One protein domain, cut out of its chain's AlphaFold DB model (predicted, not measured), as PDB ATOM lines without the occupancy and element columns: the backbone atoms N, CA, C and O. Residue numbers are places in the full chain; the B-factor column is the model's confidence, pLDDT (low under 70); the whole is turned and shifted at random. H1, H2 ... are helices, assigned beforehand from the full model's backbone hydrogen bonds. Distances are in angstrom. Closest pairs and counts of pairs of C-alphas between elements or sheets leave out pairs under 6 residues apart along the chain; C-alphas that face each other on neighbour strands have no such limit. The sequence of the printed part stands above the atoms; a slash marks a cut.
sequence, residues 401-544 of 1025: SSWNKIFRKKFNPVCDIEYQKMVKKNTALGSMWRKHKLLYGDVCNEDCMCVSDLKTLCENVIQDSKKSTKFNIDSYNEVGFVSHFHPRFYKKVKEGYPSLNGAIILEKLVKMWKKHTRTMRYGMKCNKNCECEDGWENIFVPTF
ATOM      1  N   SER A 401     -28.350 -16.039  -1.068       77.06
ATOM      2  CA  SER A 401     -27.163 -15.270  -0.719       77.06
ATOM      3  C   SER A 401     -27.519 -13.820  -0.414       77.06
ATOM      4  O   SER A 401     -28.437 -13.243  -1.004       77.06
ATOM      5  N   SER A 402     -26.784 -13.209   0.517       89.12
ATOM      6  CA  SER A 402     -26.978 -11.806   0.909       89.12
ATOM      7  C   SER A 402     -27.030 -10.879  -0.311       89.12
ATOM      8  O   SER A 402     -27.903 -10.017  -0.398       89.12
ATOM      9  N   TRP A 403     -26.174 -11.125  -1.302       94.31
ATOM     10  CA  TRP A 403     -26.120 -10.400  -2.567       94.31
ATOM     11  C   TRP A 403     -27.344 -10.624  -3.469       94.31
ATOM     12  O   TRP A 403     -27.912  -9.646  -3.951       94.31
ATOM     13  N   ASN A 404     -27.814 -11.866  -3.642       94.50
ATOM     14  CA  ASN A 404     -29.042 -12.172  -4.394       94.50
ATOM     15  C   ASN A 404     -30.273 -11.545  -3.706       94.50
ATOM     16  O   ASN A 404     -31.117 -10.938  -4.365       94.50
ATOM     17  N   LYS A 405     -30.334 -11.574  -2.367       94.44
ATOM     18  CA  LYS A 405     -31.355 -10.876  -1.567       94.44
ATOM     19  C   LYS A 405     -31.331  -9.358  -1.776       94.44
ATOM     20  O   LYS A 405     -32.383  -8.768  -2.031       94.44
ATOM     21  N   ILE A 406     -30.159  -8.720  -1.707       94.44
ATOM     22  CA  ILE A 406     -30.006  -7.269  -1.931       94.44
ATOM     23  C   ILE A 406     -30.374  -6.906  -3.376       94.44
ATOM     24  O   ILE A 406     -31.148  -5.972  -3.586       94.44
ATOM     25  N   PHE A 407     -29.919  -7.677  -4.366       96.56
ATOM     26  CA  PHE A 407     -30.293  -7.513  -5.773       96.56
ATOM     27  C   PHE A 407     -31.811  -7.615  -5.978       96.56
ATOM     28  O   PHE A 407     -32.432  -6.724  -6.561       96.56
ATOM     29  N   ARG A 408     -32.447  -8.657  -5.429       96.00
ATOM     30  CA  ARG A 408     -33.903  -8.851  -5.489       96.00
ATOM     31  C   ARG A 408     -34.656  -7.717  -4.801       96.00
ATOM     32  O   ARG A 408     -35.662  -7.258  -5.340       96.00
ATOM     33  N   LYS A 409     -34.179  -7.211  -3.660       95.38
ATOM     34  CA  LYS A 409     -34.736  -6.017  -2.997       95.38
ATOM     35  C   LYS A 409     -34.614  -4.773  -3.891       95.38
ATOM     36  O   LYS A 409     -35.601  -4.058  -4.045       95.38
ATOM     37  N   LYS A 410     -33.450  -4.562  -4.520       95.38
ATOM     38  CA  LYS A 410     -33.129  -3.421  -5.397       95.38
ATOM     39  C   LYS A 410     -33.991  -3.392  -6.671       95.38
ATOM     40  O   LYS A 410     -34.572  -2.357  -6.982       95.38
ATOM     41  N   PHE A 411     -34.116  -4.513  -7.387       96.56
ATOM     42  CA  PHE A 411     -34.723  -4.538  -8.730       96.56
ATOM     43  C   PHE A 411     -36.181  -5.003  -8.804       96.56
ATOM     44  O   PHE A 411     -36.851  -4.700  -9.792       96.56
ATOM     45  N   ASN A 412     -36.743  -5.680  -7.794       95.56
ATOM     46  CA  ASN A 412     -38.137  -6.135  -7.909       95.56
ATOM     47  C   ASN A 412     -39.202  -5.014  -8.049       95.56
ATOM     48  O   ASN A 412     -40.196  -5.271  -8.733       95.56
ATOM     49  N   PRO A 413     -38.991  -3.771  -7.555       94.25
ATOM     50  CA  PRO A 413     -39.852  -2.633  -7.888       94.25
ATOM     51  C   PRO A 413     -39.870  -2.261  -9.381       94.25
ATOM     52  O   PRO A 413     -40.856  -1.674  -9.825       94.25
ATOM     53  N   VAL A 414     -38.825  -2.611 -10.149       93.88
ATOM     54  CA  VAL A 414     -38.776  -2.465 -11.618       93.88
ATOM     55  C   VAL A 414     -39.583  -3.574 -12.294       93.88
ATOM     56  O   VAL A 414     -40.384  -3.305 -13.187       93.88
ATOM     57  N   CYS A 415     -39.455  -4.820 -11.826       92.69
ATOM     58  CA  CYS A 415     -40.270  -5.927 -12.338       92.69
ATOM     59  C   CYS A 415     -41.778  -5.681 -12.138       92.69
ATOM     60  O   CYS A 415     -42.573  -6.041 -13.005       92.69
ATOM     61  N   ASP A 416     -42.162  -5.017 -11.042       90.38
ATOM     62  CA  ASP A 416     -43.549  -4.627 -10.741       90.38
ATOM     63  C   ASP A 416     -44.127  -3.527 -11.647       90.38
ATOM     64  O   ASP A 416     -45.327  -3.272 -11.573       90.38
ATOM     65  N   ILE A 417     -43.310  -2.848 -12.462       90.31
ATOM     66  CA  ILE A 417     -43.776  -1.805 -13.397       90.31
ATOM     67  C   ILE A 417     -43.580  -2.186 -14.863       90.31
ATOM     68  O   ILE A 417     -44.460  -1.887 -15.663       90.31
ATOM     69  N   GLU A 418     -42.485  -2.869 -15.207       88.50
ATOM     70  CA  GLU A 418     -42.169  -3.213 -16.599       88.50
ATOM     71  C   GLU A 418     -42.727  -4.589 -16.998       88.50
ATOM     72  O   GLU A 418     -43.202  -4.778 -18.113       88.50
ATOM     73  N   TYR A 419     -42.706  -5.564 -16.079       87.56
ATOM     74  CA  TYR A 419     -42.931  -6.978 -16.413       87.56
ATOM     75  C   TYR A 419     -44.185  -7.606 -15.798       87.56
ATOM     76  O   TYR A 419     -44.515  -8.735 -16.155       87.56
ATOM     77  N   GLN A 420     -44.916  -6.891 -14.933       82.12
ATOM     78  CA  GLN A 420     -46.045  -7.411 -14.140       82.12
ATOM     79  C   GLN A 420     -47.085  -8.215 -14.953       82.12
ATOM     80  O   GLN A 420     -47.660  -9.171 -14.436       82.12
ATOM     81  N   LYS A 421     -47.329  -7.833 -16.215       81.38
ATOM     82  CA  LYS A 421     -48.294  -8.481 -17.125       81.38
ATOM     83  C   LYS A 421     -47.680  -9.495 -18.103       81.38
ATOM     84  O   LYS A 421     -48.430 -10.165 -18.802       81.38
ATOM     85  N   MET A 422     -46.351  -9.569 -18.198       81.75
ATOM     86  CA  MET A 422     -45.632 -10.304 -19.250       81.75
ATOM     87  C   MET A 422     -44.814 -11.480 -18.712       81.75
ATOM     88  O   MET A 422     -44.734 -12.518 -19.361       81.75
ATOM     89  N   VAL A 423     -44.187 -11.326 -17.540       85.62
ATOM     90  CA  VAL A 423     -43.222 -12.293 -16.998       85.62
ATOM     91  C   VAL A 423     -43.471 -12.502 -15.508       85.62
ATOM     92  O   VAL A 423     -43.641 -11.545 -14.753       85.62
ATOM     93  N   LYS A 424     -43.434 -13.758 -15.041       89.38
ATOM     94  CA  LYS A 424     -43.466 -14.052 -13.599       89.38
ATOM     95  C   LYS A 424     -42.288 -13.345 -12.917       89.38
ATOM     96  O   LYS A 424     -41.138 -13.569 -13.281       89.38
ATOM     97  N   LYS A 425     -42.567 -12.539 -11.887       91.44
ATOM     98  CA  LYS A 425     -41.597 -11.683 -11.173       91.44
ATOM     99  C   LYS A 425     -40.271 -12.381 -10.820       91.44
ATOM    100  O   LYS A 425     -39.206 -11.812 -11.035       91.44
ATOM    101  N   ASN A 426     -40.322 -13.633 -10.355       92.94
ATOM    102  CA  ASN A 426     -39.125 -14.432 -10.051       92.94
ATOM    103  C   ASN A 426     -38.309 -14.846 -11.288       92.94
ATOM    104  O   ASN A 426     -37.088 -14.915 -11.194       92.94
ATOM    105  N   THR A 427     -38.949 -15.088 -12.434       92.25
ATOM    106  CA  THR A 427     -38.278 -15.375 -13.714       92.25
ATOM    107  C   THR A 427     -37.575 -14.128 -14.244       92.25
ATOM    108  O   THR A 427     -36.421 -14.214 -14.651       92.25
ATOM    109  N   ALA A 428     -38.224 -12.961 -14.159       93.00
ATOM    110  CA  ALA A 428     -37.607 -11.689 -14.536       93.00
ATOM    111  C   ALA A 428     -36.376 -11.379 -13.669       93.00
ATOM    112  O   ALA A 428     -35.295 -11.144 -14.200       93.00
ATOM    113  N   LEU A 429     -36.508 -11.486 -12.341       95.38
ATOM    114  CA  LEU A 429     -35.383 -11.335 -11.411       95.38
ATOM    115  C   LEU A 429     -34.268 -12.362 -11.649       95.38
ATOM    116  O   LEU A 429     -33.103 -12.010 -11.522       95.38
ATOM    117  N   GLY A 430     -34.599 -13.609 -12.000       95.00
ATOM    118  CA  GLY A 430     -33.610 -14.645 -12.315       95.00
ATOM    119  C   GLY A 430     -32.815 -14.348 -13.589       95.00
ATOM    120  O   GLY A 430     -31.595 -14.496 -13.593       95.00
ATOM    121  N   SER A 431     -33.486 -13.868 -14.640       94.94
ATOM    122  CA  SER A 431     -32.849 -13.431 -15.891       94.94
ATOM    123  C   SER A 431     -31.953 -12.204 -15.665       94.94
ATOM    124  O   SER A 431     -30.757 -12.250 -15.961       94.94
ATOM    125  N   MET A 432     -32.481 -11.162 -15.010       96.44
ATOM    126  CA  MET A 432     -31.702  -9.971 -14.646       96.44
ATOM    127  C   MET A 432     -30.521 -10.312 -13.722       96.44
ATOM    128  O   MET A 432     -29.454  -9.719 -13.862       96.44
ATOM    129  N   TRP A 433     -30.668 -11.275 -12.800       96.88
ATOM    130  CA  TRP A 433     -29.563 -11.740 -11.954       96.88
ATOM    131  C   TRP A 433     -28.503 -12.473 -12.773       96.88
ATOM    132  O   TRP A 433     -27.326 -12.167 -12.628       96.88
ATOM    133  N   ARG A 434     -28.885 -13.366 -13.699       95.94
ATOM    134  CA  ARG A 434     -27.931 -14.020 -14.613       95.94
ATOM    135  C   ARG A 434     -27.125 -12.982 -15.406       95.94
ATOM    136  O   ARG A 434     -25.906 -13.093 -15.479       95.94
ATOM    137  N   LYS A 435     -27.781 -11.942 -15.933       96.19
ATOM    138  CA  LYS A 435     -27.115 -10.830 -16.634       96.19
ATOM    139  C   LYS A 435     -26.242  -9.983 -15.694       96.19
ATOM    140  O   LYS A 435     -25.145  -9.611 -16.091       96.19
ATOM    141  N   HIS A 436     -26.656  -9.749 -14.444       97.44
ATOM    142  CA  HIS A 436     -25.817  -9.107 -13.420       97.44
ATOM    143  C   HIS A 436     -24.541  -9.908 -13.155       97.44
ATOM    144  O   HIS A 436     -23.457  -9.335 -13.144       97.44
ATOM    145  N   LYS A 437     -24.653 -11.231 -12.984       96.56
ATOM    146  CA  LYS A 437     -23.506 -12.118 -12.742       96.56
ATOM    147  C   LYS A 437     -22.466 -12.034 -13.858       96.56
ATOM    148  O   LYS A 437     -21.277 -11.982 -13.574       96.56
ATOM    149  N   LEU A 438     -22.919 -11.946 -15.109       96.00
ATOM    150  CA  LEU A 438     -22.055 -11.799 -16.285       96.00
ATOM    151  C   LEU A 438     -21.373 -10.421 -16.398       96.00
ATOM    152  O   LEU A 438     -20.366 -10.321 -17.087       96.00
ATOM    153  N   LEU A 439     -21.910  -9.372 -15.761       96.00
ATOM    154  CA  LEU A 439     -21.391  -7.995 -15.857       96.00
ATOM    155  C   LEU A 439     -20.604  -7.534 -14.617       96.00
ATOM    156  O   LEU A 439     -19.684  -6.733 -14.748       96.00
ATOM    157  N   TYR A 440     -20.956  -8.022 -13.423       95.88
ATOM    158  CA  TYR A 440     -20.391  -7.572 -12.139       95.88
ATOM    159  C   TYR A 440     -20.081  -8.719 -11.154       95.88
ATOM    160  O   TYR A 440     -19.709  -8.463 -10.010       95.88
ATOM    161  N   GLY A 441     -20.259  -9.982 -11.559       95.31
ATOM    162  CA  GLY A 441     -20.120 -11.149 -10.682       95.31
ATOM    163  C   GLY A 441     -21.283 -11.347  -9.696       95.31
ATOM    164  O   GLY A 441     -22.321 -10.682  -9.757       95.31
ATOM    165  N   ASP A 442     -21.105 -12.295  -8.772       95.00
ATOM    166  CA  ASP A 442     -22.097 -12.712  -7.764       95.00
ATOM    167  C   ASP A 442     -22.344 -11.689  -6.627       95.00
ATOM    168  O   ASP A 442     -23.111 -11.970  -5.703       95.00
ATOM    169  N   VAL A 443     -21.726 -10.500  -6.664       94.06
ATOM    170  CA  VAL A 443     -21.751  -9.506  -5.572       94.06
ATOM    171  C   VAL A 443     -22.585  -8.276  -5.944       94.06
ATOM    172  O   VAL A 443     -22.252  -7.532  -6.859       94.06
ATOM    173  N   CYS A 444     -23.651  -8.007  -5.184       95.94
ATOM    174  CA  CYS A 444     -24.508  -6.829  -5.351       95.94
ATOM    175  C   CYS A 444     -24.776  -6.152  -4.000       95.94
ATOM    176  O   CYS A 444     -25.712  -6.515  -3.290       95.94
ATOM    177  N   ASN A 445     -23.988  -5.130  -3.668       93.19
ATOM    178  CA  ASN A 445     -24.263  -4.193  -2.573       93.19
ATOM    179  C   ASN A 445     -25.190  -3.044  -3.042       93.19
ATOM    180  O   ASN A 445     -25.697  -3.057  -4.170       93.19
ATOM    181  N   GLU A 446     -25.456  -2.044  -2.193       89.62
ATOM    182  CA  GLU A 446     -26.333  -0.919  -2.565       89.62
ATOM    183  C   GLU A 446     -25.712  -0.017  -3.647       89.62
ATOM    184  O   GLU A 446     -26.402   0.349  -4.606       89.62
ATOM    185  N   ASP A 447     -24.407   0.240  -3.549       87.69
ATOM    186  CA  ASP A 447     -23.638   1.122  -4.437       87.69
ATOM    187  C   ASP A 447     -23.260   0.509  -5.792       87.69
ATOM    188  O   ASP A 447     -22.815   1.236  -6.676       87.69
ATOM    189  N   CYS A 448     -23.453  -0.802  -5.986       93.50
ATOM    190  CA  CYS A 448     -23.133  -1.481  -7.243       93.50
ATOM    191  C   CYS A 448     -23.773  -0.763  -8.446       93.50
ATOM    192  O   CYS A 448     -24.983  -0.499  -8.461       93.50
ATOM    193  N   MET A 449     -22.942  -0.492  -9.462       93.44
ATOM    194  CA  MET A 449     -23.285   0.249 -10.685       93.44
ATOM    195  C   MET A 449     -24.326  -0.444 -11.566       93.44
ATOM    196  O   MET A 449     -24.845   0.175 -12.485       93.44
ATOM    197  N   CYS A 450     -24.747  -1.661 -11.221       96.12
ATOM    198  CA  CYS A 450     -25.832  -2.398 -11.865       96.12
ATOM    199  C   CYS A 450     -27.142  -1.611 -12.080       96.12
ATOM    200  O   CYS A 450     -27.978  -2.016 -12.883       96.12
ATOM    201  N   VAL A 451     -27.342  -0.478 -11.397       95.50
ATOM    202  CA  VAL A 451     -28.458   0.437 -11.674       95.50
ATOM    203  C   VAL A 451     -28.255   1.285 -12.932       95.50
ATOM    204  O   VAL A 451     -29.224   1.441 -13.670       95.50
ATOM    205  N   SER A 452     -27.061   1.825 -13.221       93.81
ATOM    206  CA  SER A 452     -26.867   2.664 -14.423       93.81
ATOM    207  C   SER A 452     -27.224   1.892 -15.688       93.81
ATOM    208  O   SER A 452     -27.935   2.401 -16.558       93.81
ATOM    209  N   ASP A 453     -26.836   0.620 -15.709       94.69
ATOM    210  CA  ASP A 453     -26.950  -0.258 -16.867       94.69
ATOM    211  C   ASP A 453     -28.208  -1.142 -16.762       94.69
ATOM    212  O   ASP A 453     -28.277  -2.233 -17.327       94.69
ATOM    213  N   LEU A 454     -29.247  -0.655 -16.064       95.00
ATOM    214  CA  LEU A 454     -30.546  -1.323 -15.919       95.00
ATOM    215  C   LEU A 454     -31.124  -1.769 -17.271       95.00
ATOM    216  O   LEU A 454     -31.710  -2.845 -17.354       95.00
ATOM    217  N   LYS A 455     -30.942  -0.973 -18.337       93.88
ATOM    218  CA  LYS A 455     -31.356  -1.359 -19.696       93.88
ATOM    219  C   LYS A 455     -30.677  -2.660 -20.130       93.88
ATOM    220  O   LYS A 455     -31.364  -3.560 -20.601       93.88
ATOM    221  N   THR A 456     -29.370  -2.762 -19.911       94.25
ATOM    222  CA  THR A 456     -28.538  -3.925 -20.228       94.25
ATOM    223  C   THR A 456     -28.927  -5.133 -19.376       94.25
ATOM    224  O   THR A 456     -29.075  -6.227 -19.908       94.25
ATOM    225  N   LEU A 457     -29.191  -4.954 -18.073       94.56
ATOM    226  CA  LEU A 457     -29.722  -6.021 -17.201       94.56
ATOM    227  C   LEU A 457     -31.082  -6.567 -17.653       94.56
ATOM    228  O   LEU A 457     -31.394  -7.730 -17.413       94.56
ATOM    229  N   CYS A 458     -31.893  -5.710 -18.264       93.75
ATOM    230  CA  CYS A 458     -33.233  -6.011 -18.752       93.75
ATOM    231  C   CYS A 458     -33.271  -6.582 -20.179       93.75
ATOM    232  O   CYS A 458     -34.350  -6.948 -20.659       93.75
ATOM    233  N   GLU A 459     -32.127  -6.672 -20.862       90.31
ATOM    234  CA  GLU A 459     -32.017  -7.343 -22.157       90.31
ATOM    235  C   GLU A 459     -32.487  -8.795 -22.047       90.31
ATOM    236  O   GLU A 459     -32.188  -9.500 -21.087       90.31
ATOM    237  N   ASN A 460     -33.236  -9.244 -23.051       86.50
ATOM    238  CA  ASN A 460     -33.710 -10.620 -23.203       86.50
ATOM    239  C   ASN A 460     -34.577 -11.188 -22.058       86.50
ATOM    240  O   ASN A 460     -35.064 -12.301 -22.206       86.50
ATOM    241  N   VAL A 461     -34.926 -10.430 -21.008       90.00
ATOM    242  CA  VAL A 461     -35.810 -10.885 -19.907       90.00
ATOM    243  C   VAL A 461     -37.129 -11.499 -20.406       90.00
ATOM    244  O   VAL A 461     -37.603 -12.514 -19.889       90.00
ATOM    245  N   ILE A 462     -37.714 -10.918 -21.458       86.75
ATOM    246  CA  ILE A 462     -38.932 -11.438 -22.096       86.75
ATOM    247  C   ILE A 462     -38.625 -12.693 -22.941       86.75
ATOM    248  O   ILE A 462     -39.444 -13.608 -22.992       86.75
ATOM    249  N   GLN A 463     -37.451 -12.783 -23.572       86.19
ATOM    250  CA  GLN A 463     -37.026 -13.955 -24.352       86.19
ATOM    251  C   GLN A 463     -36.743 -15.161 -23.442       86.19
ATOM    252  O   GLN A 463     -37.285 -16.239 -23.682       86.19
ATOM    253  N   ASP A 464     -36.025 -14.954 -22.335       83.06
ATOM    254  CA  ASP A 464     -35.795 -15.951 -21.281       83.06
ATOM    255  C   ASP A 464     -37.115 -16.537 -20.756       83.06
ATOM    256  O   ASP A 464     -37.224 -17.743 -20.531       83.06
ATOM    257  N   SER A 465     -38.158 -15.708 -20.613       76.69
ATOM    258  CA  SER A 465     -39.490 -16.185 -20.214       76.69
ATOM    259  C   SER A 465     -40.273 -16.897 -21.325       76.69
ATOM    260  O   SER A 465     -41.092 -17.772 -21.030       76.69
ATOM    261  N   LYS A 466     -40.024 -16.561 -22.600       66.94
ATOM    262  CA  LYS A 466     -40.764 -17.086 -23.763       66.94
ATOM    263  C   LYS A 466     -40.539 -18.583 -23.996       66.94
ATOM    264  O   LYS A 466     -41.376 -19.195 -24.653       66.94
ATOM    265  N   LYS A 467     -39.533 -19.202 -23.354       61.00
ATOM    266  CA  LYS A 467     -39.439 -20.669 -23.191       61.00
ATOM    267  C   LYS A 467     -40.714 -21.303 -22.586       61.00
ATOM    268  O   LYS A 467     -40.863 -22.516 -22.673       61.00
ATOM    269  N   SER A 468     -41.608 -20.526 -21.952       51.53
ATOM    270  CA  SER A 468     -42.722 -21.056 -21.148       51.53
ATOM    271  C   SER A 468     -44.151 -20.733 -21.613       51.53
ATOM    272  O   SER A 468     -45.075 -21.378 -21.119       51.53
ATOM    273  N   THR A 469     -44.412 -19.764 -22.506       51.28
ATOM    274  CA  THR A 469     -45.785 -19.515 -23.025       51.28
ATOM    275  C   THR A 469     -45.814 -18.620 -24.272       51.28
ATOM    276  O   THR A 469     -45.042 -17.669 -24.379       51.28
ATOM    277  N   LYS A 470     -46.763 -18.867 -25.191       50.47
ATOM    278  CA  LYS A 470     -47.074 -17.961 -26.314       50.47
ATOM    279  C   LYS A 470     -47.852 -16.740 -25.804       50.47
ATOM    280  O   LYS A 470     -49.053 -16.837 -25.577       50.47
ATOM    281  N   PHE A 471     -47.180 -15.601 -25.652       51.22
ATOM    282  CA  PHE A 471     -47.817 -14.306 -25.382       51.22
ATOM    283  C   PHE A 471     -47.791 -13.434 -26.638       51.22
ATOM    284  O   PHE A 471     -46.764 -13.375 -27.314       51.22
ATOM    285  N   ASN A 472     -48.908 -12.767 -26.942       49.47
ATOM    286  CA  ASN A 472     -49.005 -11.913 -28.124       49.47
ATOM    287  C   ASN A 472     -48.317 -10.559 -27.873       49.47
ATOM    288  O   ASN A 472     -48.541  -9.941 -26.831       49.47
ATOM    289  N   ILE A 473     -47.450 -10.129 -28.792       51.53
ATOM    290  CA  ILE A 473     -46.471  -9.053 -28.549       51.53
ATOM    291  C   ILE A 473     -47.050  -7.676 -28.913       51.53
ATOM    292  O   ILE A 473     -46.760  -6.684 -28.248       51.53
ATOM    293  N   ASP A 474     -47.928  -7.635 -29.911       43.09
ATOM    294  CA  ASP A 474     -48.204  -6.461 -30.755       43.09
ATOM    295  C   ASP A 474     -49.092  -5.372 -30.109       43.09
ATOM    296  O   ASP A 474     -49.662  -4.538 -30.805       43.09
ATOM    297  N   SER A 475     -49.276  -5.395 -28.784       40.12
ATOM    298  CA  SER A 475     -50.341  -4.638 -28.095       40.12
ATOM    299  C   SER A 475     -49.890  -3.636 -27.026       40.12
ATOM    300  O   SER A 475     -50.753  -2.990 -26.426       40.12
ATOM    301  N   TYR A 476     -48.585  -3.475 -26.763       48.16
ATOM    302  CA  TYR A 476     -48.096  -2.549 -25.727       48.16
ATOM    303  C   TYR A 476     -46.923  -1.665 -26.170       48.16
ATOM    304  O   TYR A 476     -45.796  -2.118 -26.350       48.16
ATOM    305  N   ASN A 477     -47.225  -0.370 -26.280       42.69
ATOM    306  CA  ASN A 477     -46.340   0.698 -26.745       42.69
ATOM    307  C   ASN A 477     -45.126   0.926 -25.829       42.69
ATOM    308  O   ASN A 477     -45.296   1.045 -24.616       42.69
ATOM    309  N   GLU A 478     -43.945   1.075 -26.440       41.59
ATOM    310  CA  GLU A 478     -42.948   2.184 -26.402       41.59
ATOM    311  C   GLU A 478     -42.929   3.231 -25.256       41.59
ATOM    312  O   GLU A 478     -42.392   4.330 -25.393       41.59
ATOM    313  N   VAL A 479     -43.484   2.929 -24.089       50.88
ATOM    314  CA  VAL A 479     -43.521   3.807 -22.912       50.88
ATOM    315  C   VAL A 479     -42.998   3.019 -21.709       50.88
ATOM    316  O   VAL A 479     -43.580   3.033 -20.629       50.88
ATOM    317  N   GLY A 480     -41.898   2.291 -21.920       74.00
ATOM    318  CA  GLY A 480     -41.197   1.525 -20.892       74.00
ATOM    319  C   GLY A 480     -40.422   2.411 -19.916       74.00
ATOM    320  O   GLY A 480     -39.776   3.399 -20.298       74.00
ATOM    321  N   PHE A 481     -40.450   2.031 -18.639       88.88
ATOM    322  CA  PHE A 481     -39.611   2.631 -17.608       88.88
ATOM    323  C   PHE A 481     -38.132   2.420 -17.929       88.88
ATOM    324  O   PHE A 481     -37.334   3.349 -17.821       88.88
ATOM    325  N   VAL A 482     -37.770   1.209 -18.350       89.81
ATOM    326  CA  VAL A 482     -36.387   0.798 -18.587       89.81
ATOM    327  C   VAL A 482     -35.846   1.395 -19.885       89.81
ATOM    328  O   VAL A 482     -34.699   1.841 -19.926       89.81
ATOM    329  N   SER A 483     -36.661   1.441 -20.942       83.75
ATOM    330  CA  SER A 483     -36.225   1.909 -22.262       83.75
ATOM    331  C   SER A 483     -36.152   3.434 -22.390       83.75
ATOM    332  O   SER A 483     -35.256   3.931 -23.074       83.75
ATOM    333  N   HIS A 484     -37.055   4.190 -21.746       81.75
ATOM    334  CA  HIS A 484     -37.169   5.641 -21.976       81.75
ATOM    335  C   HIS A 484     -37.109   6.513 -20.719       81.75
ATOM    336  O   HIS A 484     -36.629   7.644 -20.811       81.75
ATOM    337  N   PHE A 485     -37.602   6.048 -19.567       85.94
ATOM    338  CA  PHE A 485     -37.666   6.881 -18.361       85.94
ATOM    339  C   PHE A 485     -36.346   6.861 -17.585       85.94
ATOM    340  O   PHE A 485     -35.710   7.898 -17.406       85.94
ATOM    341  N   HIS A 486     -35.901   5.670 -17.183       92.19
ATOM    342  CA  HIS A 486     -34.690   5.476 -16.398       92.19
ATOM    343  C   HIS A 486     -33.444   6.090 -17.063       92.19
ATOM    344  O   HIS A 486     -32.796   6.904 -16.405       92.19
ATOM    345  N   PRO A 487     -33.128   5.851 -18.356       88.69
ATOM    346  CA  PRO A 487     -31.908   6.394 -18.962       88.69
ATOM    347  C   PRO A 487     -31.889   7.928 -19.033       88.69
ATOM    348  O   PRO A 487     -30.830   8.541 -18.924       88.69
ATOM    349  N   ARG A 488     -33.060   8.568 -19.182       83.81
ATOM    350  CA  ARG A 488     -33.185  10.035 -19.273       83.81
ATOM    351  C   ARG A 488     -33.087  10.740 -17.920       83.81
ATOM    352  O   ARG A 488     -32.658  11.893 -17.878       83.81
ATOM    353  N   PHE A 489     -33.506  10.079 -16.841       86.75
ATOM    354  CA  PHE A 489     -33.615  10.699 -15.519       86.75
ATOM    355  C   PHE A 489     -32.575  10.208 -14.505       86.75
ATOM    356  O   PHE A 489     -32.178  11.001 -13.658       86.75
ATOM    357  N   TYR A 490     -32.055   8.979 -14.619       90.94
ATOM    358  CA  TYR A 490     -30.995   8.467 -13.738       90.94
ATOM    359  C   TYR A 490     -29.749   9.355 -13.763       90.94
ATOM    360  O   TYR A 490     -29.297   9.797 -12.709       90.94
ATOM    361  N   LYS A 491     -29.247   9.686 -14.965       87.62
ATOM    362  CA  LYS A 491     -28.077  10.558 -15.133       87.62
ATOM    363  C   LYS A 491     -28.296  11.920 -14.460       87.62
ATOM    364  O   LYS A 491     -27.536  12.266 -13.566       87.62
ATOM    365  N   LYS A 492     -29.405  12.606 -14.766       85.50
ATOM    366  CA  LYS A 492     -29.746  13.917 -14.174       85.50
ATOM    367  C   LYS A 492     -29.873  13.886 -12.648       85.50
ATOM    368  O   LYS A 492     -29.430  14.810 -11.976       85.50
ATOM    369  N   VAL A 493     -30.468  12.826 -12.096       88.00
ATOM    370  CA  VAL A 493     -30.593  12.646 -10.641       88.00
ATOM    371  C   VAL A 493     -29.229  12.391  -9.998       88.00
ATOM    372  O   VAL A 493     -28.961  12.941  -8.935       88.00
ATOM    373  N   LYS A 494     -28.353  11.597 -10.626       89.19
ATOM    374  CA  LYS A 494     -27.004  11.326 -10.108       89.19
ATOM    375  C   LYS A 494     -26.067  12.533 -10.244       89.19
ATOM    376  O   LYS A 494     -25.231  12.729  -9.372       89.19
ATOM    377  N   GLU A 495     -26.234  13.353 -11.281       87.50
ATOM    378  CA  GLU A 495     -25.520  14.625 -11.471       87.50
ATOM    379  C   GLU A 495     -25.943  15.677 -10.439       87.50
ATOM    380  O   GLU A 495     -25.088  16.285  -9.801       87.50
ATOM    381  N   GLY A 496     -27.251  15.865 -10.225       84.69
ATOM    382  CA  GLY A 496     -27.757  16.796  -9.210       84.69
ATOM    383  C   GLY A 496     -27.513  16.331  -7.770       84.69
ATOM    384  O   GLY A 496     -27.380  17.159  -6.870       84.69
ATOM    385  N   TYR A 497     -27.441  15.015  -7.543       85.44
ATOM    386  CA  TYR A 497     -27.342  14.409  -6.213       85.44
ATOM    387  C   TYR A 497     -26.293  13.276  -6.166       85.44
ATOM    388  O   TYR A 497     -26.640  12.103  -5.976       85.44
ATOM    389  N   PRO A 498     -24.991  13.596  -6.308       89.50
ATOM    390  CA  PRO A 498     -23.924  12.599  -6.425       89.50
ATOM    391  C   PRO A 498     -23.763  11.710  -5.184       89.50
ATOM    392  O   PRO A 498     -23.296  10.580  -5.312       89.50
ATOM    393  N   SER A 499     -24.206  12.162  -4.007       89.06
ATOM    394  CA  SER A 499     -24.190  11.393  -2.756       89.06
ATOM    395  C   SER A 499     -25.252  10.288  -2.662       89.06
ATOM    396  O   SER A 499     -25.143   9.428  -1.794       89.06
ATOM    397  N   LEU A 500     -26.271  10.263  -3.532       88.38
ATOM    398  CA  LEU A 500     -27.272   9.192  -3.510       88.38
ATOM    399  C   LEU A 500     -26.725   7.909  -4.154       88.38
ATOM    400  O   LEU A 500     -26.211   7.930  -5.279       88.38
ATOM    401  N   ASN A 501     -26.879   6.775  -3.464       92.44
ATOM    402  CA  ASN A 501     -26.554   5.465  -4.028       92.44
ATOM    403  C   ASN A 501     -27.558   5.054  -5.122       92.44
ATOM    404  O   ASN A 501     -28.683   5.564  -5.200       92.44
ATOM    405  N   GLY A 502     -27.146   4.129  -5.995       90.69
ATOM    406  CA  GLY A 502     -27.964   3.707  -7.135       90.69
ATOM    407  C   GLY A 502     -29.319   3.128  -6.716       90.69
ATOM    408  O   GLY A 502     -30.325   3.377  -7.378       90.69
ATOM    409  N   ALA A 503     -29.373   2.403  -5.592       92.81
ATOM    410  CA  ALA A 503     -30.603   1.795  -5.083       92.81
ATOM    411  C   ALA A 503     -31.671   2.843  -4.714       92.81
ATOM    412  O   ALA A 503     -32.818   2.730  -5.149       92.81
ATOM    413  N   ILE A 504     -31.289   3.893  -3.979       92.88
ATOM    414  CA  ILE A 504     -32.186   4.990  -3.583       92.88
ATOM    415  C   ILE A 504     -32.653   5.782  -4.812       92.88
ATOM    416  O   ILE A 504     -33.831   6.139  -4.906       92.88
ATOM    417  N   ILE A 505     -31.763   6.030  -5.781       92.62
ATOM    418  CA  ILE A 505     -32.131   6.685  -7.045       92.62
ATOM    419  C   ILE A 505     -33.174   5.848  -7.795       92.62
ATOM    420  O   ILE A 505     -34.207   6.386  -8.196       92.62
ATOM    421  N   LEU A 506     -32.952   4.537  -7.934       94.88
ATOM    422  CA  LEU A 506     -33.884   3.634  -8.609       94.88
ATOM    423  C   LEU A 506     -35.255   3.613  -7.921       94.88
ATOM    424  O   LEU A 506     -36.278   3.747  -8.593       94.88
ATOM    425  N   GLU A 507     -35.295   3.521  -6.590       93.50
ATOM    426  CA  GLU A 507     -36.548   3.538  -5.828       93.50
ATOM    427  C   GLU A 507     -37.322   4.853  -6.032       93.50
ATOM    428  O   GLU A 507     -38.537   4.839  -6.257       93.50
ATOM    429  N   LYS A 508     -36.628   6.000  -6.010       90.44
ATOM    430  CA  LYS A 508     -37.234   7.316  -6.271       90.44
ATOM    431  C   LYS A 508     -37.743   7.448  -7.706       90.44
ATOM    432  O   LYS A 508     -38.858   7.931  -7.900       90.44
ATOM    433  N   LEU A 509     -36.995   6.961  -8.699       91.38
ATOM    434  CA  LEU A 509     -37.444   6.924 -10.094       91.38
ATOM    435  C   LEU A 509     -38.677   6.027 -10.270       91.38
ATOM    436  O   LEU A 509     -39.617   6.430 -10.949       91.38
ATOM    437  N   VAL A 510     -38.740   4.862  -9.614       92.88
ATOM    438  CA  VAL A 510     -39.925   3.980  -9.631       92.88
ATOM    439  C   VAL A 510     -41.137   4.647  -8.963       92.88
ATOM    440  O   VAL A 510     -42.253   4.549  -9.481       92.88
ATOM    441  N   LYS A 511     -40.952   5.369  -7.847       89.75
ATOM    442  CA  LYS A 511     -42.021   6.172  -7.214       89.75
ATOM    443  C   LYS A 511     -42.518   7.279  -8.147       89.75
ATOM    444  O   LYS A 511     -43.728   7.430  -8.324       89.75
ATOM    445  N   MET A 512     -41.602   8.012  -8.780       85.19
ATOM    446  CA  MET A 512     -41.935   9.072  -9.731       85.19
ATOM    447  C   MET A 512     -42.669   8.517 -10.958       85.19
ATOM    448  O   MET A 512     -43.687   9.077 -11.359       85.19
ATOM    449  N   TRP A 513     -42.222   7.380 -11.497       86.38
ATOM    450  CA  TRP A 513     -42.888   6.673 -12.589       86.38
ATOM    451  C   TRP A 513     -44.326   6.300 -12.237       86.38
ATOM    452  O   TRP A 513     -45.241   6.638 -12.982       86.38
ATOM    453  N   LYS A 514     -44.554   5.690 -11.065       85.12
ATOM    454  CA  LYS A 514     -45.905   5.338 -10.590       85.12
ATOM    455  C   LYS A 514     -46.810   6.567 -10.398       85.12
ATOM    456  O   LYS A 514     -48.017   6.453 -10.595       85.12
ATOM    457  N   LYS A 515     -46.259   7.744 -10.066       80.19
ATOM    458  CA  LYS A 515     -47.010   9.016 -10.035       80.19
ATOM    459  C   LYS A 515     -47.354   9.499 -11.452       80.19
ATOM    460  O   LYS A 515     -48.504   9.808 -11.744       80.19
ATOM    461  N   HIS A 516     -46.367   9.500 -12.343       74.44
ATOM    462  CA  HIS A 516     -46.480   9.912 -13.743       74.44
ATOM    463  C   HIS A 516     -47.521   9.063 -14.501       74.44
ATOM    464  O   HIS A 516     -48.488   9.613 -15.033       74.44
ATOM    465  N   THR A 517     -47.418   7.729 -14.440       76.00
ATOM    466  CA  THR A 517     -48.346   6.804 -15.115       76.00
ATOM    467  C   THR A 517     -49.774   6.898 -14.576       76.00
ATOM    468  O   THR A 517     -50.719   6.906 -15.365       76.00
ATOM    469  N   ARG A 518     -49.955   7.074 -13.255       69.88
ATOM    470  CA  ARG A 518     -51.274   7.283 -12.624       69.88
ATOM    471  C   ARG A 518     -52.014   8.510 -13.166       69.88
ATOM    472  O   ARG A 518     -53.241   8.497 -13.208       69.88
ATOM    473  N   THR A 519     -51.293   9.547 -13.594       63.12
ATOM    474  CA  THR A 519     -51.894  10.764 -14.177       63.12
ATOM    475  C   THR A 519     -52.100  10.699 -15.694       63.12
ATOM    476  O   THR A 519     -52.666  11.635 -16.259       63.12
ATOM    477  N   MET A 520     -51.649   9.626 -16.363       54.09
ATOM    478  CA  MET A 520     -51.698   9.434 -17.825       54.09
ATOM    479  C   MET A 520     -51.034  10.551 -18.660       54.09
ATOM    480  O   MET A 520     -51.249  10.642 -19.869       54.09
ATOM    481  N   ARG A 521     -50.202  11.406 -18.049       53.12
ATOM    482  CA  ARG A 521     -49.462  12.472 -18.741       53.12
ATOM    483  C   ARG A 521     -48.012  12.048 -18.915       53.12
ATOM    484  O   ARG A 521     -47.266  12.047 -17.944       53.12
ATOM    485  N   TYR A 522     -47.626  11.724 -20.146       46.69
ATOM    486  CA  TYR A 522     -46.273  11.287 -20.490       46.69
ATOM    487  C   TYR A 522     -45.552  12.309 -21.375       46.69
ATOM    488  O   TYR A 522     -46.143  12.840 -22.315       46.69
ATOM    489  N   GLY A 523     -44.261  12.542 -21.124       43.44
ATOM    490  CA  GLY A 523     -43.379  13.247 -22.059       43.44
ATOM    491  C   GLY A 523     -42.051  13.696 -21.446       43.44
ATOM    492  O   GLY A 523     -41.939  13.843 -20.236       43.44
ATOM    493  N   MET A 524     -41.045  13.977 -22.285       39.91
ATOM    494  CA  MET A 524     -39.853  14.735 -21.849       39.91
ATOM    495  C   MET A 524     -40.208  16.174 -21.459       39.91
ATOM    496  O   MET A 524     -39.564  16.769 -20.600       39.91
ATOM    497  N   LYS A 525     -41.248  16.723 -22.095       43.47
ATOM    498  CA  LYS A 525     -41.917  17.961 -21.705       43.47
ATOM    499  C   LYS A 525     -43.098  17.587 -20.815       43.47
ATOM    500  O   LYS A 525     -44.232  17.495 -21.284       43.47
ATOM    501  N   CYS A 526     -42.827  17.325 -19.538       50.12
ATOM    502  CA  CYS A 526     -43.877  17.285 -18.527       50.12
ATOM    503  C   CYS A 526     -44.636  18.617 -18.597       50.12
ATOM    504  O   CYS A 526     -44.040  19.672 -18.396       50.12
ATOM    505  N   ASN A 527     -45.920  18.586 -18.960       48.78
ATOM    506  CA  ASN A 527     -46.715  19.810 -19.078       48.78
ATOM    507  C   ASN A 527     -46.731  20.565 -17.746       48.78
ATOM    508  O   ASN A 527     -46.873  19.919 -16.708       48.78
ATOM    509  N   LYS A 528     -46.739  21.907 -17.792       47.81
ATOM    510  CA  LYS A 528     -47.103  22.713 -16.620       47.81
ATOM    511  C   LYS A 528     -48.430  22.206 -16.040       47.81
ATOM    512  O   LYS A 528     -49.384  21.975 -16.794       47.81
ATOM    513  N   ASN A 529     -48.507  22.057 -14.720       52.03
ATOM    514  CA  ASN A 529     -49.516  21.314 -13.952       52.03
ATOM    515  C   ASN A 529     -49.408  19.771 -14.031       52.03
ATOM    516  O   ASN A 529     -50.414  19.083 -13.830       52.03
ATOM    517  N   CYS A 530     -48.249  19.189 -14.349       57.12
ATOM    518  CA  CYS A 530     -47.996  17.774 -14.064       57.12
ATOM    519  C   CYS A 530     -47.813  17.616 -12.554       57.12
ATOM    520  O   CYS A 530     -47.009  18.338 -11.975       57.12
ATOM    521  N   GLU A 531     -48.418  16.606 -11.916       57.97
ATOM    522  CA  GLU A 531     -48.090  16.296 -10.510       57.97
ATOM    523  C   GLU A 531     -46.601  15.949 -10.302       57.97
ATOM    524  O   GLU A 531     -46.140  15.800  -9.171       57.97
ATOM    525  N   CYS A 532     -45.862  15.749 -11.391       58.97
ATOM    526  CA  CYS A 532     -44.434  15.522 -11.414       58.97
ATOM    527  C   CYS A 532     -43.577  16.798 -11.351       58.97
ATOM    528  O   CYS A 532     -42.400  16.642 -11.074       58.97
ATOM    529  N   GLU A 533     -44.112  18.016 -11.540       58.56
ATOM    530  CA  GLU A 533     -43.356  19.264 -11.291       58.56
ATOM    531  C   GLU A 533     -43.064  19.395  -9.791       58.56
ATOM    532  O   GLU A 533     -41.957  19.080  -9.359       58.56
ATOM    533  N   ASP A 534     -44.092  19.648  -8.974       57.66
ATOM    534  CA  ASP A 534     -44.009  19.562  -7.506       57.66
ATOM    535  C   ASP A 534     -43.531  18.169  -7.045       57.66
ATOM    536  O   ASP A 534     -43.006  17.989  -5.947       57.66
ATOM    537  N   GLY A 535     -43.756  17.141  -7.871       58.84
ATOM    538  CA  GLY A 535     -43.352  15.764  -7.615       58.84
ATOM    539  C   GLY A 535     -41.844  15.532  -7.658       58.84
ATOM    540  O   GLY A 535     -41.385  14.666  -6.919       58.84
ATOM    541  N   TRP A 536     -41.079  16.289  -8.450       64.44
ATOM    542  CA  TRP A 536     -39.614  16.267  -8.382       64.44
ATOM    543  C   TRP A 536     -39.165  16.689  -6.991       64.44
ATOM    544  O   TRP A 536     -38.511  15.920  -6.287       64.44
ATOM    545  N   GLU A 537     -39.593  17.870  -6.554       61.50
ATOM    546  CA  GLU A 537     -39.212  18.395  -5.249       61.50
ATOM    547  C   GLU A 537     -39.687  17.461  -4.133       61.50
ATOM    548  O   GLU A 537     -38.868  16.966  -3.370       61.50
ATOM    549  N   ASN A 538     -40.962  17.071  -4.098       64.12
ATOM    550  CA  ASN A 538     -41.497  16.220  -3.028       64.12
ATOM    551  C   ASN A 538     -40.950  14.772  -2.997       64.12
ATOM    552  O   ASN A 538     -41.062  14.114  -1.964       64.12
ATOM    553  N   ILE A 539     -40.365  14.245  -4.081       65.06
ATOM    554  CA  ILE A 539     -39.716  12.913  -4.085       65.06
ATOM    555  C   ILE A 539     -38.219  13.019  -3.762       65.06
ATOM    556  O   ILE A 539     -37.646  12.118  -3.137       65.06
ATOM    557  N   PHE A 540     -37.565  14.109  -4.165       63.84
ATOM    558  CA  PHE A 540     -36.136  14.300  -3.955       63.84
ATOM    559  C   PHE A 540     -35.836  15.116  -2.683       63.84
ATOM    560  O   PHE A 540     -35.226  14.547  -1.774       63.84
ATOM    561  N   VAL A 541     -36.327  16.356  -2.560       61.28
ATOM    562  CA  VAL A 541     -36.008  17.348  -1.504       61.28
ATOM    563  C   VAL A 541     -36.181  16.846  -0.057       61.28
ATOM    564  O   VAL A 541     -35.243  17.043   0.718       61.28
ATOM    565  N   PRO A 542     -37.265  16.145   0.353       56.12
ATOM    566  CA  PRO A 542     -37.442  15.720   1.751       56.12
ATOM    567  C   PRO A 542     -36.371  14.770   2.306       56.12
ATOM    568  O   PRO A 542     -36.349  14.511   3.503       56.12
ATOM    569  N   THR A 543     -35.480  14.227   1.469       52.78
ATOM    570  CA  THR A 543     -34.346  13.400   1.924       52.78
ATOM    571  C   THR A 543     -33.069  14.214   2.168       52.78
ATOM    572  O   THR A 543     -32.129  13.684   2.747       52.78
ATOM    573  N   PHE A 544     -33.017  15.491   1.767       51.41
ATOM    574  CA  PHE A 544     -31.821  16.341   1.892       51.41
ATOM    575  C   PHE A 544     -31.788  17.193   3.165       51.41
ATOM    576  O   PHE A 544     -30.712  17.575   3.606       51.41
TER     577      PHE A 544
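This is residues 401 to 544 of the 1025 residues of the protein "Hypothetical protein" of Corethron hystrix (UniProt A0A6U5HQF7). The model is a flat slab of two loosely drawn layers of helices: H1, H6 and H7 make a row along one face, and H2, H3 and H5 cover H1 and H6 from the other side, crossing them steeply where H2 packs on H1 and H5 on H6. H4 packs on H2 at one end of the slab, H7 ends the other, and residues 467 to 480 arch from H4 to H5. The printed part has 144 residues, with seven named helices, H1 to H7 in chain order, and no named strand. The class is all helix, with 87 residues in helices. The whole is compact, with a radius of gyration of the C-alphas of 15.7 A, and spans 45 by 37 by 18 A.

H1, residues 402 to 418, has a kink of 40 degrees near residue 411. H2, residues 425 to 440, touches H1 at a steep tilt of 58 degrees, opposite ways; the closest C-alphas, of Cys 415 and Lys 425, are 6.0 A apart. H3, residues 454 to 457, touches H2, closest at the C-alphas of Met 432 and Leu 457, 5.1 A. H4, residues 461 to 466, touches H2, closest at the C-alphas of Ser 431 and Val 461, 5.6 A. H5, residues 481 to 496, touches H3, closest at the C-alphas of Lys 455 and Val 482, 5.6 A. H6, residues 502 to 518, touches H5 at a steep tilt of 55 degrees, opposite ways, closest at the C-alphas of Tyr 490 and Ile 505, 7.0 A. With its residues 410 to 417 alone, H1 touches H6 at a shallow tilt of 20 degrees, the same way; the closest C-alphas, of Lys 410 and Ala 503, are 5.8 A apart. H7, residues 533 to 543, forms a helical hairpin with H6, at a shallow tilt of 31 degrees; the C-alphas of Lys 508 and Ile 539 come closest, at 6.5 A. H1 and H7 are apart. Helix packing is mostly crossed, but only just: 2 of 6 touching pairs with a tilt are shallow. Every O i to N i+4 pair is within hydrogen-bond range in H2, H4 and H6, against 10 of 13 in H1, 7 of 12 in H5 and 4 of 7 in H7; H3 is too short for such a pair.

H1 begins at C-alpha 402, (-26.978, -11.806, 0.909), and is 24.7 A long. H2 measures 21.6 A, H5 20.3 A, H6 24.2 A and H7 17.0 A, from first to last C-alpha. H7 ends at C-alpha 543, (-34.346, 13.400, 1.924).

The C-alphas farthest apart, of Lys 470 and Phe 544, are 47.0 A apart. The printed part has no cut. The links H2 to H3, H4 to H5 and H6 to H7 are long. The mean pLDDT of the printed part is 80.0; residues 466 to 479 and 518 to 544 are under 70.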